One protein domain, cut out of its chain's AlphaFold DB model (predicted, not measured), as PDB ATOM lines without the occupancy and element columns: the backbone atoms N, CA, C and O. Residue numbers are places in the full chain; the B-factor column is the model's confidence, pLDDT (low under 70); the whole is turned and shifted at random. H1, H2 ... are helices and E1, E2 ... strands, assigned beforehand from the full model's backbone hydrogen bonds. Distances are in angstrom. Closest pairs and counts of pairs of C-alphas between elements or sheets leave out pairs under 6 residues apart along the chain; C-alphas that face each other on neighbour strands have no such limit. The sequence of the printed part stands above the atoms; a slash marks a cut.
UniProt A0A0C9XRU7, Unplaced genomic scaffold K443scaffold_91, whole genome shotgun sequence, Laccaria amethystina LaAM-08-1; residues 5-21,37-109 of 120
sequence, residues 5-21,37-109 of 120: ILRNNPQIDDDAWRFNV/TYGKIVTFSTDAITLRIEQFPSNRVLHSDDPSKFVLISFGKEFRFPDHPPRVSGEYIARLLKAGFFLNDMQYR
ATOM      1  N   ILE A   5     180.023 -58.208 -43.333       97.50
ATOM      2  CA  ILE A   5     180.543 -57.211 -44.271       97.50
ATOM      3  C   ILE A   5     180.042 -57.574 -45.669       97.50
ATOM      4  O   ILE A   5     180.275 -58.682 -46.144       97.50
ATOM      5  N   LEU A   6     179.343 -56.641 -46.313       97.62
ATOM      6  CA  LEU A   6     178.869 -56.780 -47.690       97.62
ATOM      7  C   LEU A   6     179.896 -56.240 -48.689       97.62
ATOM      8  O   LEU A   6     180.102 -56.823 -49.750       97.62
ATOM      9  N   ARG A   7     180.547 -55.124 -48.343       97.31
ATOM     10  CA  ARG A   7     181.607 -54.485 -49.130       97.31
ATOM     11  C   ARG A   7     182.502 -53.676 -48.197       97.31
ATOM     12  O   ARG A   7     181.979 -52.952 -47.357       97.31
ATOM     13  N   ASN A   8     183.814 -53.774 -48.370       96.38
ATOM     14  CA  ASN A   8     184.766 -52.844 -47.759       96.38
ATOM     15  C   ASN A   8     184.982 -51.659 -48.698       96.38
ATOM     16  O   ASN A   8     184.994 -51.861 -49.910       96.38
ATOM     17  N   ASN A   9     185.187 -50.472 -48.131       93.12
ATOM     18  CA  ASN A   9     185.525 -49.235 -48.827       93.12
ATOM     19  C   ASN A   9     184.644 -49.017 -50.069       93.12
ATOM     20  O   ASN A   9     185.144 -49.153 -51.188       93.12
ATOM     21  N   PRO A  10     183.329 -48.751 -49.916       94.56
ATOM     22  CA  PRO A  10     182.480 -48.405 -51.057       94.56
ATOM     23  C   PRO A  10     183.124 -47.292 -51.895       94.56
ATOM     24  O   PRO A  10     183.753 -46.390 -51.341       94.56
ATOM     25  N   GLN A  11     182.984 -47.364 -53.218       94.88
ATOM     26  CA  GLN A  11     183.638 -46.439 -54.146       94.88
ATOM     27  C   GLN A  11     182.624 -45.511 -54.808       94.88
ATOM     28  O   GLN A  11     181.464 -45.869 -55.011       94.88
ATOM     29  N   ILE A  12     183.052 -44.295 -55.154       94.69
ATOM     30  CA  ILE A  12     182.171 -43.269 -55.734       94.69
ATOM     31  C   ILE A  12     181.535 -43.687 -57.060       94.69
ATOM     32  O   ILE A  12     180.538 -43.084 -57.451       94.69
ATOM     33  N   ASP A  13     182.101 -44.666 -57.754       95.19
ATOM     34  CA  ASP A  13     181.687 -45.175 -59.057       95.19
ATOM     35  C   ASP A  13     180.887 -46.482 -58.966       95.19
ATOM     36  O   ASP A  13     180.445 -46.976 -60.001       95.19
ATOM     37  N   ASP A  14     180.603 -46.994 -57.756       95.56
ATOM     38  CA  ASP A  14     179.708 -48.145 -57.616       95.56
ATOM     39  C   ASP A  14     178.354 -47.849 -58.299       95.56
ATOM     40  O   ASP A  14     177.702 -46.813 -58.067       95.56
ATOM     41  N   ASP A  15     177.918 -48.806 -59.115       94.88
ATOM     42  CA  ASP A  15     176.676 -48.772 -59.889       94.88
ATOM     43  C   ASP A  15     175.752 -49.973 -59.608       94.88
ATOM     44  O   ASP A  15     174.573 -49.955 -59.974       94.88
ATOM     45  N   ALA A  16     176.257 -50.990 -58.900       95.94
ATOM     46  CA  ALA A  16     175.522 -52.186 -58.518       95.94
ATOM     47  C   ALA A  16     175.756 -52.583 -57.049       95.94
ATOM     48  O   ALA A  16     176.885 -52.703 -56.559       95.94
ATOM     49  N   TRP A  17     174.656 -52.882 -56.351       98.00
ATOM     50  CA  TRP A  17     174.631 -53.327 -54.953       98.00
ATOM     51  C   TRP A  17     174.042 -54.726 -54.869       98.00
ATOM     52  O   TRP A  17     172.879 -54.904 -54.509       98.00
ATOM     53  N   ARG A  18     174.840 -55.716 -55.276       98.06
ATOM     54  CA  ARG A  18     174.455 -57.129 -55.296       98.06
ATOM     55  C   ARG A  18     175.339 -57.916 -54.349       98.06
ATOM     56  O   ARG A  18     176.554 -57.926 -54.515       98.06
ATOM     57  N   PHE A  19     174.721 -58.577 -53.378       97.94
ATOM     58  CA  PHE A  19     175.433 -59.283 -52.325       97.94
ATOM     59  C   PHE A  19     174.861 -60.678 -52.115       97.94
ATOM     60  O   PHE A  19     173.645 -60.865 -52.071       97.94
ATOM     61  N   ASN A  20     175.758 -61.642 -51.932       97.50
ATOM     62  CA  ASN A  20     175.420 -62.997 -51.527       97.50
ATOM     63  C   ASN A  20     176.016 -63.241 -50.146       97.50
ATOM     64  O   ASN A  20     177.220 -63.077 -49.948       97.50
ATOM     65  N   VAL A  21     175.168 -63.601 -49.188       96.56
ATOM     66  CA  VAL A  21     175.555 -63.851 -47.800       96.56
ATOM     67  C   VAL A  21     175.108 -65.244 -47.358       96.56
ATOM     68  O   VAL A  21     174.061 -65.726 -47.810       96.56
ATOM     69  N   THR A  37     159.851 -57.270 -33.456       87.44
ATOM     70  CA  THR A  37     160.128 -57.593 -34.861       87.44
ATOM     71  C   THR A  37     161.610 -57.400 -35.156       87.44
ATOM     72  O   THR A  37     162.147 -56.307 -34.974       87.44
ATOM     73  N   TYR A  38     162.265 -58.456 -35.632       89.31
ATOM     74  CA  TYR A  38     163.639 -58.407 -36.128       89.31
ATOM     75  C   TYR A  38     163.646 -58.379 -37.651       89.31
ATOM     76  O   TYR A  38     162.794 -58.991 -38.295       89.31
ATOM     77  N   GLY A  39     164.631 -57.705 -38.228       92.19
ATOM     78  CA  GLY A  39     164.752 -57.598 -39.669       92.19
ATOM     79  C   GLY A  39     166.155 -57.263 -40.140       92.19
ATOM     80  O   GLY A  39     167.089 -57.107 -39.351       92.19
ATOM     81  N   LYS A  40     166.293 -57.193 -41.464       95.12
ATOM     82  CA  LYS A  40     167.557 -56.939 -42.158       95.12
ATOM     83  C   LYS A  40     167.858 -55.445 -42.113       95.12
ATOM     84  O   LYS A  40     167.121 -54.655 -42.704       95.12
ATOM     85  N   ILE A  41     168.943 -55.070 -41.447       94.62
ATOM     86  CA  ILE A  41     169.451 -53.700 -41.421       94.62
ATOM     87  C   ILE A  41     170.776 -53.662 -42.167       94.62
ATOM     88  O   ILE A  41     171.713 -54.385 -41.822       94.62
ATOM     89  N   VAL A  42     170.839 -52.824 -43.197       96.31
ATOM     90  CA  VAL A  42     172.043 -52.569 -43.981       96.31
ATOM     91  C   VAL A  42     172.538 -51.169 -43.664       96.31
ATOM     92  O   VAL A  42     171.821 -50.195 -43.881       96.31
ATOM     93  N   THR A  43     173.765 -51.063 -43.175       95.50
ATOM     94  CA  THR A  43     174.380 -49.784 -42.815       95.50
ATOM     95  C   THR A  43     175.498 -49.465 -43.788       95.50
ATOM     96  O   THR A  43     176.410 -50.271 -43.973       95.50
ATOM     97  N   PHE A  44     175.428 -48.277 -44.378       95.75
ATOM     98  CA  PHE A  44     176.475 -47.690 -45.200       95.75
ATOM     99  C   PHE A  44     177.307 -46.734 -44.339       95.75
ATOM    100  O   PHE A  44     176.756 -45.821 -43.715       95.75
ATOM    101  N   SER A  45     178.623 -46.938 -44.320       93.19
ATOM    102  CA  SER A  45     179.625 -45.998 -43.809       93.19
ATOM    103  C   SER A  45     180.737 -45.801 -44.846       93.19
ATOM    104  O   SER A  45     180.716 -46.421 -45.911       93.19
ATOM    105  N   THR A  46     181.690 -44.917 -44.551       90.62
ATOM    106  CA  THR A  46     182.883 -44.721 -45.385       90.62
ATOM    107  C   THR A  46     183.731 -45.990 -45.487       90.62
ATOM    108  O   THR A  46     184.247 -46.291 -46.559       90.62
ATOM    109  N   ASP A  47     183.829 -46.756 -44.400       92.56
ATOM    110  CA  ASP A  47     184.723 -47.917 -44.329       92.56
ATOM    111  C   ASP A  47     184.082 -49.194 -44.875       92.56
ATOM    112  O   ASP A  47     184.764 -50.052 -45.433       92.56
ATOM    113  N   ALA A  48     182.769 -49.373 -44.695       95.25
ATOM    114  CA  ALA A  48     182.099 -50.594 -45.121       95.25
ATOM    115  C   ALA A  48     180.586 -50.441 -45.298       95.25
ATOM    116  O   ALA A  48     179.904 -49.665 -44.628       95.25
ATOM    117  N   ILE A  49     180.043 -51.305 -46.152       96.88
ATOM    118  CA  ILE A  49     178.628 -51.656 -46.170       96.88
ATOM    119  C   ILE A  49     178.471 -52.925 -45.337       96.88
ATOM    120  O   ILE A  49     179.121 -53.938 -45.603       96.88
ATOM    121  N   THR A  50     177.598 -52.891 -44.335       97.19
ATOM    122  CA  THR A  50     177.395 -54.012 -43.408       97.19
ATOM    123  C   THR A  50     175.936 -54.421 -43.314       97.19
ATOM    124  O   THR A  50     175.044 -53.599 -43.486       97.19
ATOM    125  N   LEU A  51     175.697 -55.697 -43.016       97.00
ATOM    126  CA  LEU A  51     174.389 -56.293 -42.772       97.00
ATOM    127  C   LEU A  51     174.320 -56.841 -41.347       97.00
ATOM    128  O   LEU A  51     175.222 -57.556 -40.894       97.00
ATOM    129  N   ARG A  52     173.212 -56.560 -40.666       94.94
ATOM    130  CA  ARG A  52     172.859 -57.158 -39.378       94.94
ATOM    131  C   ARG A  52     171.389 -57.558 -39.348       94.94
ATOM    132  O   ARG A  52     170.555 -56.942 -40.009       94.94
ATOM    133  N   ILE A  53     171.086 -58.571 -38.541       93.31
ATOM    134  CA  ILE A  53     169.719 -58.853 -38.109       93.31
ATOM    135  C   ILE A  53     169.531 -58.249 -36.727       93.31
ATOM    136  O   ILE A  53     170.128 -58.703 -35.748       93.31
ATOM    137  N   GLU A  54     168.718 -57.206 -36.665       91.12
ATOM    138  CA  GLU A  54     168.479 -56.423 -35.458       91.12
ATOM    139  C   GLU A  54     166.993 -56.126 -35.311       91.12
ATOM    140  O   GLU A  54     166.198 -56.377 -36.218       91.12
ATOM    141  N   GLN A  55     166.612 -55.628 -34.139       89.38
ATOM    142  CA  GLN A  55     165.259 -55.151 -33.912       89.38
ATOM    143  C   GLN A  55     164.965 -54.018 -34.897       89.38
ATOM    144  O   GLN A  55     165.679 -53.013 -34.923       89.38
ATOM    145  N   PHE A  56     163.901 -54.162 -35.682       87.56
ATOM    146  CA  PHE A  56     163.441 -53.051 -36.491       87.56
ATOM    147  C   PHE A  56     162.941 -51.914 -35.587       87.56
ATOM    148  O   PHE A  56     162.288 -52.167 -34.568       87.56
ATOM    149  N   PRO A  57     163.211 -50.650 -35.955       82.38
ATOM    150  CA  PRO A  57     162.594 -49.523 -35.280       82.38
ATOM    151  C   PRO A  57     161.074 -49.599 -35.451       82.38
ATOM    152  O   PRO A  57     160.579 -50.012 -36.500       82.38
ATOM    153  N   SER A  58     160.333 -49.190 -34.421       72.00
ATOM    154  CA  SER A  58     158.870 -49.177 -34.477       72.00
ATOM    155  C   SER A  58     158.401 -48.252 -35.603       72.00
ATOM    156  O   SER A  58     158.652 -47.046 -35.571       72.00
ATOM    157  N   ASN A  59     157.766 -48.819 -36.632       67.25
ATOM    158  CA  ASN A  59     157.285 -48.084 -37.799       67.25
ATOM    159  C   ASN A  59     155.964 -48.691 -38.297       67.25
ATOM    160  O   ASN A  59     155.815 -49.910 -38.338       67.25
ATOM    161  N   ARG A  60     155.007 -47.846 -38.701       62.03
ATOM    162  CA  ARG A  60     153.642 -48.260 -39.092       62.03
ATOM    163  C   ARG A  60     153.618 -49.247 -40.264       62.03
ATOM    164  O   ARG A  60     152.755 -50.117 -40.297       62.03
ATOM    165  N   VAL A  61     154.575 -49.141 -41.187       64.88
ATOM    166  CA  VAL A  61     154.698 -50.069 -42.329       64.88
ATOM    167  C   VAL A  61     154.943 -51.503 -41.847       64.88
ATOM    168  O   VAL A  61     154.333 -52.440 -42.346       64.88
ATOM    169  N   LEU A  62     155.742 -51.680 -40.794       67.19
ATOM    170  CA  LEU A  62     156.056 -53.003 -40.245       67.19
ATOM    171  C   LEU A  62     154.908 -53.620 -39.432       67.19
ATOM    172  O   LEU A  62     154.984 -54.787 -39.068       67.19
ATOM    173  N   HIS A  63     153.864 -52.842 -39.129       65.44
ATOM    174  CA  HIS A  63     152.659 -53.329 -38.458       65.44
ATOM    175  C   HIS A  63     151.576 -53.814 -39.430       65.44
ATOM    176  O   HIS A  63     150.673 -54.527 -39.004       65.44
ATOM    177  N   SER A  64     151.627 -53.395 -40.697       68.06
ATOM    178  CA  SER A  64     150.591 -53.690 -41.700       68.06
ATOM    179  C   SER A  64     151.038 -54.708 -42.747       68.06
ATOM    180  O   SER A  64     150.200 -55.444 -43.260       68.06
ATOM    181  N   ASP A  65     152.344 -54.798 -43.002       78.00
ATOM    182  CA  ASP A  65     152.932 -55.692 -43.995       78.00
ATOM    183  C   ASP A  65     153.854 -56.750 -43.365       78.00
ATOM    184  O   ASP A  65     154.278 -56.636 -42.218       78.00
ATOM    185  N   ASP A  66     154.201 -57.777 -44.148       82.50
ATOM    186  CA  ASP A  66     155.148 -58.833 -43.768       82.50
ATOM    187  C   ASP A  66     156.583 -58.275 -43.619       82.50
ATOM    188  O   ASP A  66     157.214 -57.939 -44.631       82.50
ATOM    189  N   PRO A  67     157.152 -58.227 -42.395       81.75
ATOM    190  CA  PRO A  67     158.473 -57.650 -42.145       81.75
ATOM    191  C   PRO A  67     159.614 -58.352 -42.891       81.75
ATOM    192  O   PRO A  67     160.648 -57.736 -43.151       81.75
ATOM    193  N   SER A  68     159.445 -59.627 -43.264       84.50
ATOM    194  CA  SER A  68     160.488 -60.413 -43.938       84.50
ATOM    195  C   SER A  68     160.828 -59.887 -45.341       84.50
ATOM    196  O   SER A  68     161.945 -60.104 -45.835       84.50
ATOM    197  N   LYS A  69     159.890 -59.146 -45.948       89.31
ATOM    198  CA  LYS A  69     159.998 -58.531 -47.278       89.31
ATOM    199  C   LYS A  69     160.752 -57.203 -47.274       89.31
ATOM    200  O   LYS A  69     161.052 -56.675 -48.342       89.31
ATOM    201  N   PHE A  70     161.088 -56.671 -46.100       90.94
ATOM    202  CA  PHE A  70     161.756 -55.382 -45.974       90.94
ATOM    203  C   PHE A  70     163.240 -55.522 -45.634       90.94
ATOM    204  O   PHE A  70     163.682 -56.437 -44.933       90.94
ATOM    205  N   VAL A  71     164.008 -54.549 -46.118       93.88
ATOM    206  CA  VAL A  71     165.367 -54.240 -45.673       93.88
ATOM    207  C   VAL A  71     165.370 -52.769 -45.290       93.88
ATOM    208  O   VAL A  71     164.935 -51.922 -46.070       93.88
ATOM    209  N   LEU A  72     165.868 -52.461 -44.096       93.88
ATOM    210  CA  LEU A  72     166.129 -51.088 -43.692       93.88
ATOM    211  C   LEU A  72     167.545 -50.718 -44.121       93.88
ATOM    212  O   LEU A  72     168.508 -51.287 -43.614       93.88
ATOM    213  N   ILE A  73     167.672 -49.759 -45.035       94.75
ATOM    214  CA  ILE A  73     168.966 -49.186 -45.402       94.75
ATOM    215  C   ILE A  73     169.181 -47.905 -44.596       94.75
ATOM    216  O   ILE A  73     168.349 -46.999 -44.623       94.75
ATOM    217  N   SER A  74     170.304 -47.840 -43.890       92.81
ATOM    218  CA  SER A  74     170.742 -46.687 -43.114       92.81
ATOM    219  C   SER A  74     172.015 -46.105 -43.718       92.81
ATOM    220  O   SER A  74     173.041 -46.779 -43.802       92.81
ATOM    221  N   PHE A  75     171.953 -44.836 -44.111       91.31
ATOM    222  CA  PHE A  75     173.131 -44.029 -44.416       91.31
ATOM    223  C   PHE A  75     173.451 -43.250 -43.144       91.31
ATOM    224  O   PHE A  75     172.747 -42.295 -42.806       91.31
ATOM    225  N   GLY A  76     174.435 -43.721 -42.375       73.50
ATOM    226  CA  GLY A  76     174.799 -43.084 -41.109       73.50
ATOM    227  C   GLY A  76     175.213 -41.621 -41.305       73.50
ATOM    228  O   GLY A  76     175.505 -41.193 -42.420       73.50
ATOM    229  N   LYS A  77     175.311 -40.849 -40.211       71.62
ATOM    230  CA  LYS A  77     175.829 -39.460 -40.259       71.62
ATOM    231  C   LYS A  77     177.202 -39.363 -40.939       71.62
ATOM    232  O   LYS A  77     177.541 -38.326 -41.499       71.62
ATOM    233  N   GLU A  78     177.960 -40.449 -40.868       74.88
ATOM    234  CA  GLU A  78     179.317 -40.584 -41.378       74.88
ATOM    235  C   GLU A  78     179.377 -41.048 -42.833       74.88
ATOM    236  O   GLU A  78     180.460 -41.037 -43.401       74.88
ATOM    237  N   PHE A  79     178.260 -41.438 -43.470       86.75
ATOM    238  CA  PHE A  79     178.314 -41.871 -44.866       86.75
ATOM    239  C   PHE A  79     178.582 -40.685 -45.794       86.75
ATOM    240  O   PHE A  79     177.671 -39.998 -46.268       86.75
ATOM    241  N   ARG A  80     179.869 -40.448 -46.030       89.75
ATOM    242  CA  ARG A  80     180.410 -39.482 -46.972       89.75
ATOM    243  C   ARG A  80     181.651 -40.074 -47.613       89.75
ATOM    244  O   ARG A  80     182.421 -40.765 -46.950       89.75
ATOM    245  N   PHE A  81     181.843 -39.775 -48.891       90.62
ATOM    246  CA  PHE A  81     183.119 -40.044 -49.539       90.62
ATOM    247  C   PHE A  81     184.109 -38.960 -49.099       90.62
ATOM    248  O   PHE A  81     183.823 -37.781 -49.338       90.62
ATOM    249  N   PRO A  82     185.212 -39.324 -48.418       86.12
ATOM    250  CA  PRO A  82     186.251 -38.376 -48.043       86.12
ATOM    251  C   PRO A  82     186.759 -37.646 -49.282       86.12
ATOM    252  O   PRO A  82     186.694 -38.186 -50.382       86.12
ATOM    253  N   ASP A  83     187.207 -36.407 -49.113       90.69
ATOM    254  CA  ASP A  83     187.789 -35.589 -50.190       90.69
ATOM    255  C   ASP A  83     186.839 -35.240 -51.355       90.69
ATOM    256  O   ASP A  83     187.228 -34.549 -52.298       90.69
ATOM    257  N   HIS A  84     185.563 -35.625 -51.265       92.12
ATOM    258  CA  HIS A  84     184.542 -35.315 -52.258       92.12
ATOM    259  C   HIS A  84     183.436 -34.407 -51.695       92.12
ATOM    260  O   HIS A  84     183.081 -34.486 -50.514       92.12
ATOM    261  N   PRO A  85     182.820 -33.551 -52.534       92.44
ATOM    262  CA  PRO A  85     181.667 -32.760 -52.119       92.44
ATOM    263  C   PRO A  85     180.503 -33.651 -51.646       92.44
ATOM    264  O   PRO A  85     180.248 -34.685 -52.265       92.44
ATOM    265  N   PRO A  86     179.691 -33.225 -50.652       90.12
ATOM    266  CA  PRO A  86     178.540 -33.998 -50.161       90.12
ATOM    267  C   PRO A  86     177.545 -34.436 -51.248       90.12
ATOM    268  O   PRO A  86     176.865 -35.453 -51.108       90.12
ATOM    269  N   ARG A  87     177.479 -33.682 -52.352       94.00
ATOM    270  CA  ARG A  87     176.684 -34.016 -53.536       94.00
ATOM    271  C   ARG A  87     177.022 -35.402 -54.101       94.00
ATOM    272  O   ARG A  87     176.105 -36.104 -54.506       94.00
ATOM    273  N   VAL A  88     178.292 -35.808 -54.078       95.19
ATOM    274  CA  VAL A  88     178.749 -37.102 -54.615       95.19
ATOM    275  C   VAL A  88     178.115 -38.264 -53.849       95.19
ATOM    276  O   VAL A  88     177.606 -39.206 -54.452       95.19
ATOM    277  N   SER A  89     178.045 -38.172 -52.518       94.38
ATOM    278  CA  SER A  89     177.340 -39.166 -51.698       94.38
ATOM    279  C   SER A  89     175.835 -39.180 -51.972       94.38
ATOM    280  O   SER A  89     175.235 -40.249 -52.017       94.38
ATOM    281  N   GLY A  90     175.224 -38.018 -52.222       93.94
ATOM    282  CA  GLY A  90     173.824 -37.937 -52.650       93.94
ATOM    283  C   GLY A  90     173.569 -38.631 -53.994       93.94
ATOM    284  O   GLY A  90     172.604 -39.381 -54.128       93.94
ATOM    285  N   GLU A  91     174.455 -38.434 -54.972       96.12
ATOM    286  CA  GLU A  91     174.382 -39.087 -56.287       96.12
ATOM    287  C   GLU A  91     174.585 -40.606 -56.187       96.12
ATOM    288  O   GLU A  91     173.860 -41.362 -56.834       96.12
ATOM    289  N   TYR A  92     175.493 -41.064 -55.323       96.62
ATOM    290  CA  TYR A  92     175.661 -42.484 -55.008       96.62
ATOM    291  C   TYR A  92     174.376 -43.105 -54.455       96.62
ATOM    292  O   TYR A  92     173.909 -44.129 -54.956       96.62
ATOM    293  N   ILE A  93     173.761 -42.457 -53.457       95.38
ATOM    294  CA  ILE A  93     172.492 -42.916 -52.876       95.38
ATOM    295  C   ILE A  93     171.406 -42.945 -53.956       95.38
ATOM    296  O   ILE A  93     170.683 -43.929 -54.071       95.38
ATOM    297  N   ALA A  94     171.312 -41.912 -54.797       95.62
ATOM    298  CA  ALA A  94     170.334 -41.868 -55.880       95.62
ATOM    299  C   ALA A  94     170.503 -43.032 -56.874       95.62
ATOM    300  O   ALA A  94     169.506 -43.634 -57.284       95.62
ATOM    301  N   ARG A  95     171.745 -43.396 -57.229       97.12
ATOM    302  CA  ARG A  95     172.016 -44.571 -58.072       97.12
ATOM    303  C   ARG A  95     171.571 -45.867 -57.396       97.12
ATOM    304  O   ARG A  95     170.893 -46.660 -58.045       97.12
ATOM    305  N   LEU A  96     171.847 -46.038 -56.103       97.19
ATOM    306  CA  LEU A  96     171.382 -47.189 -55.320       97.19
ATOM    307  C   LEU A  96     169.859 -47.302 -55.308       97.19
ATOM    308  O   LEU A  96     169.318 -48.369 -55.590       97.19
ATOM    309  N   LEU A  97     169.154 -46.207 -55.026       95.69
ATOM    310  CA  LEU A  97     167.691 -46.215 -54.989       95.69
ATOM    311  C   LEU A  97     167.079 -46.535 -56.363       95.69
ATOM    312  O   LEU A  97     166.031 -47.177 -56.424       95.69
ATOM    313  N   LYS A  98     167.741 -46.127 -57.456       95.75
ATOM    314  CA  LYS A  98     167.307 -46.401 -58.834       95.75
ATOM    315  C   LYS A  98     167.607 -47.836 -59.282       95.75
ATOM    316  O   LYS A  98     166.746 -48.467 -59.889       95.75
ATOM    317  N   ALA A  99     168.810 -48.341 -59.012       96.56
ATOM    318  CA  ALA A  99     169.233 -49.691 -59.395       96.56
ATOM    319  C   ALA A  99     168.562 -50.775 -58.529       96.56
ATOM    320  O   ALA A  99     168.243 -51.872 -59.002       96.56
ATOM    321  N   GLY A 100     168.309 -50.446 -57.263       96.81
ATOM    322  CA  GLY A 100     167.854 -51.373 -56.240       96.81
ATOM    323  C   GLY A 100     169.012 -52.066 -55.522       96.81
ATOM    324  O   GLY A 100     170.162 -52.064 -55.961       96.81
ATOM    325  N   PHE A 101     168.672 -52.679 -54.396       98.00
ATOM    326  CA  PHE A 101     169.584 -53.458 -53.569       98.00
ATOM    327  C   PHE A 101     169.272 -54.943 -53.746       98.00
ATOM    328  O   PHE A 101     168.109 -55.330 -53.670       98.00
ATOM    329  N   PHE A 102     170.276 -55.784 -53.971       98.06
ATOM    330  CA  PHE A 102     170.086 -57.216 -54.175       98.06
ATOM    331  C   PHE A 102     170.789 -58.002 -53.074       98.06
ATOM    332  O   PHE A 102     171.982 -57.814 -52.835       98.06
ATOM    333  N   LEU A 103     170.049 -58.904 -52.432       97.38
ATOM    334  CA  LEU A 103     170.567 -59.790 -51.393       97.38
ATOM    335  C   LEU A 103     170.070 -61.210 -51.645       97.38
ATOM    336  O   LEU A 103     168.861 -61.436 -51.601       97.38
ATOM    337  N   ASN A 104     170.994 -62.142 -51.890       96.31
ATOM    338  CA  ASN A 104     170.697 -63.533 -52.257       96.31
ATOM    339  C   ASN A 104     169.662 -63.598 -53.396       96.31
ATOM    340  O   ASN A 104     168.573 -64.144 -53.231       96.31
ATOM    341  N   ASP A 105     169.980 -62.926 -54.508       94.31
ATOM    342  CA  ASP A 105     169.161 -62.778 -55.726       94.31
ATOM    343  C   ASP A 105     167.792 -62.091 -55.573       94.31
ATOM    344  O   ASP A 105     167.124 -61.801 -56.567       94.31
ATOM    345  N   MET A 106     167.391 -61.719 -54.357       95.62
ATOM    346  CA  MET A 106     166.173 -60.951 -54.117       95.62
ATOM    347  C   MET A 106     166.427 -59.455 -54.312       95.62
ATOM    348  O   MET A 106     167.304 -58.885 -53.661       95.62
ATOM    349  N   GLN A 107     165.641 -58.811 -55.182       97.00
ATOM    350  CA  GLN A 107     165.683 -57.360 -55.389       97.00
ATOM    351  C   GLN A 107     164.796 -56.634 -54.370       97.00
ATOM    352  O   GLN A 107     163.596 -56.883 -54.283       97.00
ATOM    353  N   TYR A 108     165.376 -55.656 -53.683       96.56
ATOM    354  CA  TYR A 108     164.698 -54.700 -52.819       96.56
ATOM    355  C   TYR A 108     164.713 -53.331 -53.499       96.56
ATOM    356  O   TYR A 108     165.766 -52.827 -53.903       96.56
ATOM    357  N   ARG A 109     163.529 -52.737 -53.649       95.81
ATOM    358  CA  ARG A 109     163.344 -51.417 -54.260       95.81
ATOM    359  C   ARG A 109     163.036 -50.382 -53.194       95.81
ATOM    360  O   ARG A 109     162.496 -50.710 -52.139       95.81
TER     361      ARG A 109
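What this domain is: This is residues 5 to 21 and 37 to 109 of the 120 residues of an uncharacterized protein of Laccaria amethystina LaAM-08-1 (UniProt A0A0C9XRU7). A twisted, curled sheet of E1, E4, E3 and E5 has the small sheet of E2, E6 and E7 over one face, partly face to face with it. H2 lies beyond the E5 edge and grazes the small sheet with residues 95 to 99, while the short H1 sits far out at one end of the long axis. The printed part has 90 residues in the order E1 E2 E3 E4 H1 E5 H2 E6 E7; both sheets are mixed, and the class is mixed, helices and strands. It is compact, with a radius of gyration of the C-alphas of 13.5 A, yet elongated, spanning 41 by 26 by 22 A.

Where its parts are: Find C-alpha 5 at (180.543, -57.211, -44.271), where E1, residues 5 to 8, begins. Look next at E4, residues 48 to 55, 20.7 A long, and E3, residues 38 to 44, 19.0 A. E5, residues 71 to 75, is 12.9 A long. The small sheet has E2, residues 17 to 19, E6, residues 101 to 103, and E7, residues 106 to 108, which ends at C-alpha 108 (164.698, -54.700, -52.819). H2, residues 86 to 99, runs 20.4 A from C-alpha 86 at (178.540, -33.998, -50.161); H1 is residues 61 to 64.

How they stand to each other: Begin with the large sheet, order E1 E4 E3 E5. E3 and E4 form an antiparallel hairpin, with N 41 and O 52 at 2.9 A. E1 is antiparallel to E4, with N 6 and O 49 at 2.8 A, and E5 is parallel to E3, with N 72 and O 40 at 2.9 A. In the other sheet, order E2 E6 E7, E2 is parallel to E6, N 102 and O 17 being 2.8 A apart; E6 and E7 form an antiparallel hairpin, with N 108 and O 101 at 2.8 A. Between the sheets, look at edge strands E1 and E2, whose closest C-alphas, Leu 6 and Phe 19, are 6.3 A apart, and at E5 and E7, whose closest, Val 71 and Tyr 108, are 7.2 A apart. H2 only grazes the small sheet; its closest C-alphas to E2 are Leu 96 and Trp 17, 7.0 A. H1 is on neither sheet and is apart from H2. Every O i to N i+4 pair in H2 is within hydrogen-bond range; H1 is too short for such a pair.

The domain as a whole: The two C-alphas farthest apart, Ser 64 and Asp 83, are 42.2 A apart. Residues 22 to 36 are not printed, and C-alphas 21 and 37 stand 21.1 A apart across the cut. Of the links printed whole, none is long. Mean pLDDT of the printed part is 90.8; residues 59 to 64 are under 70.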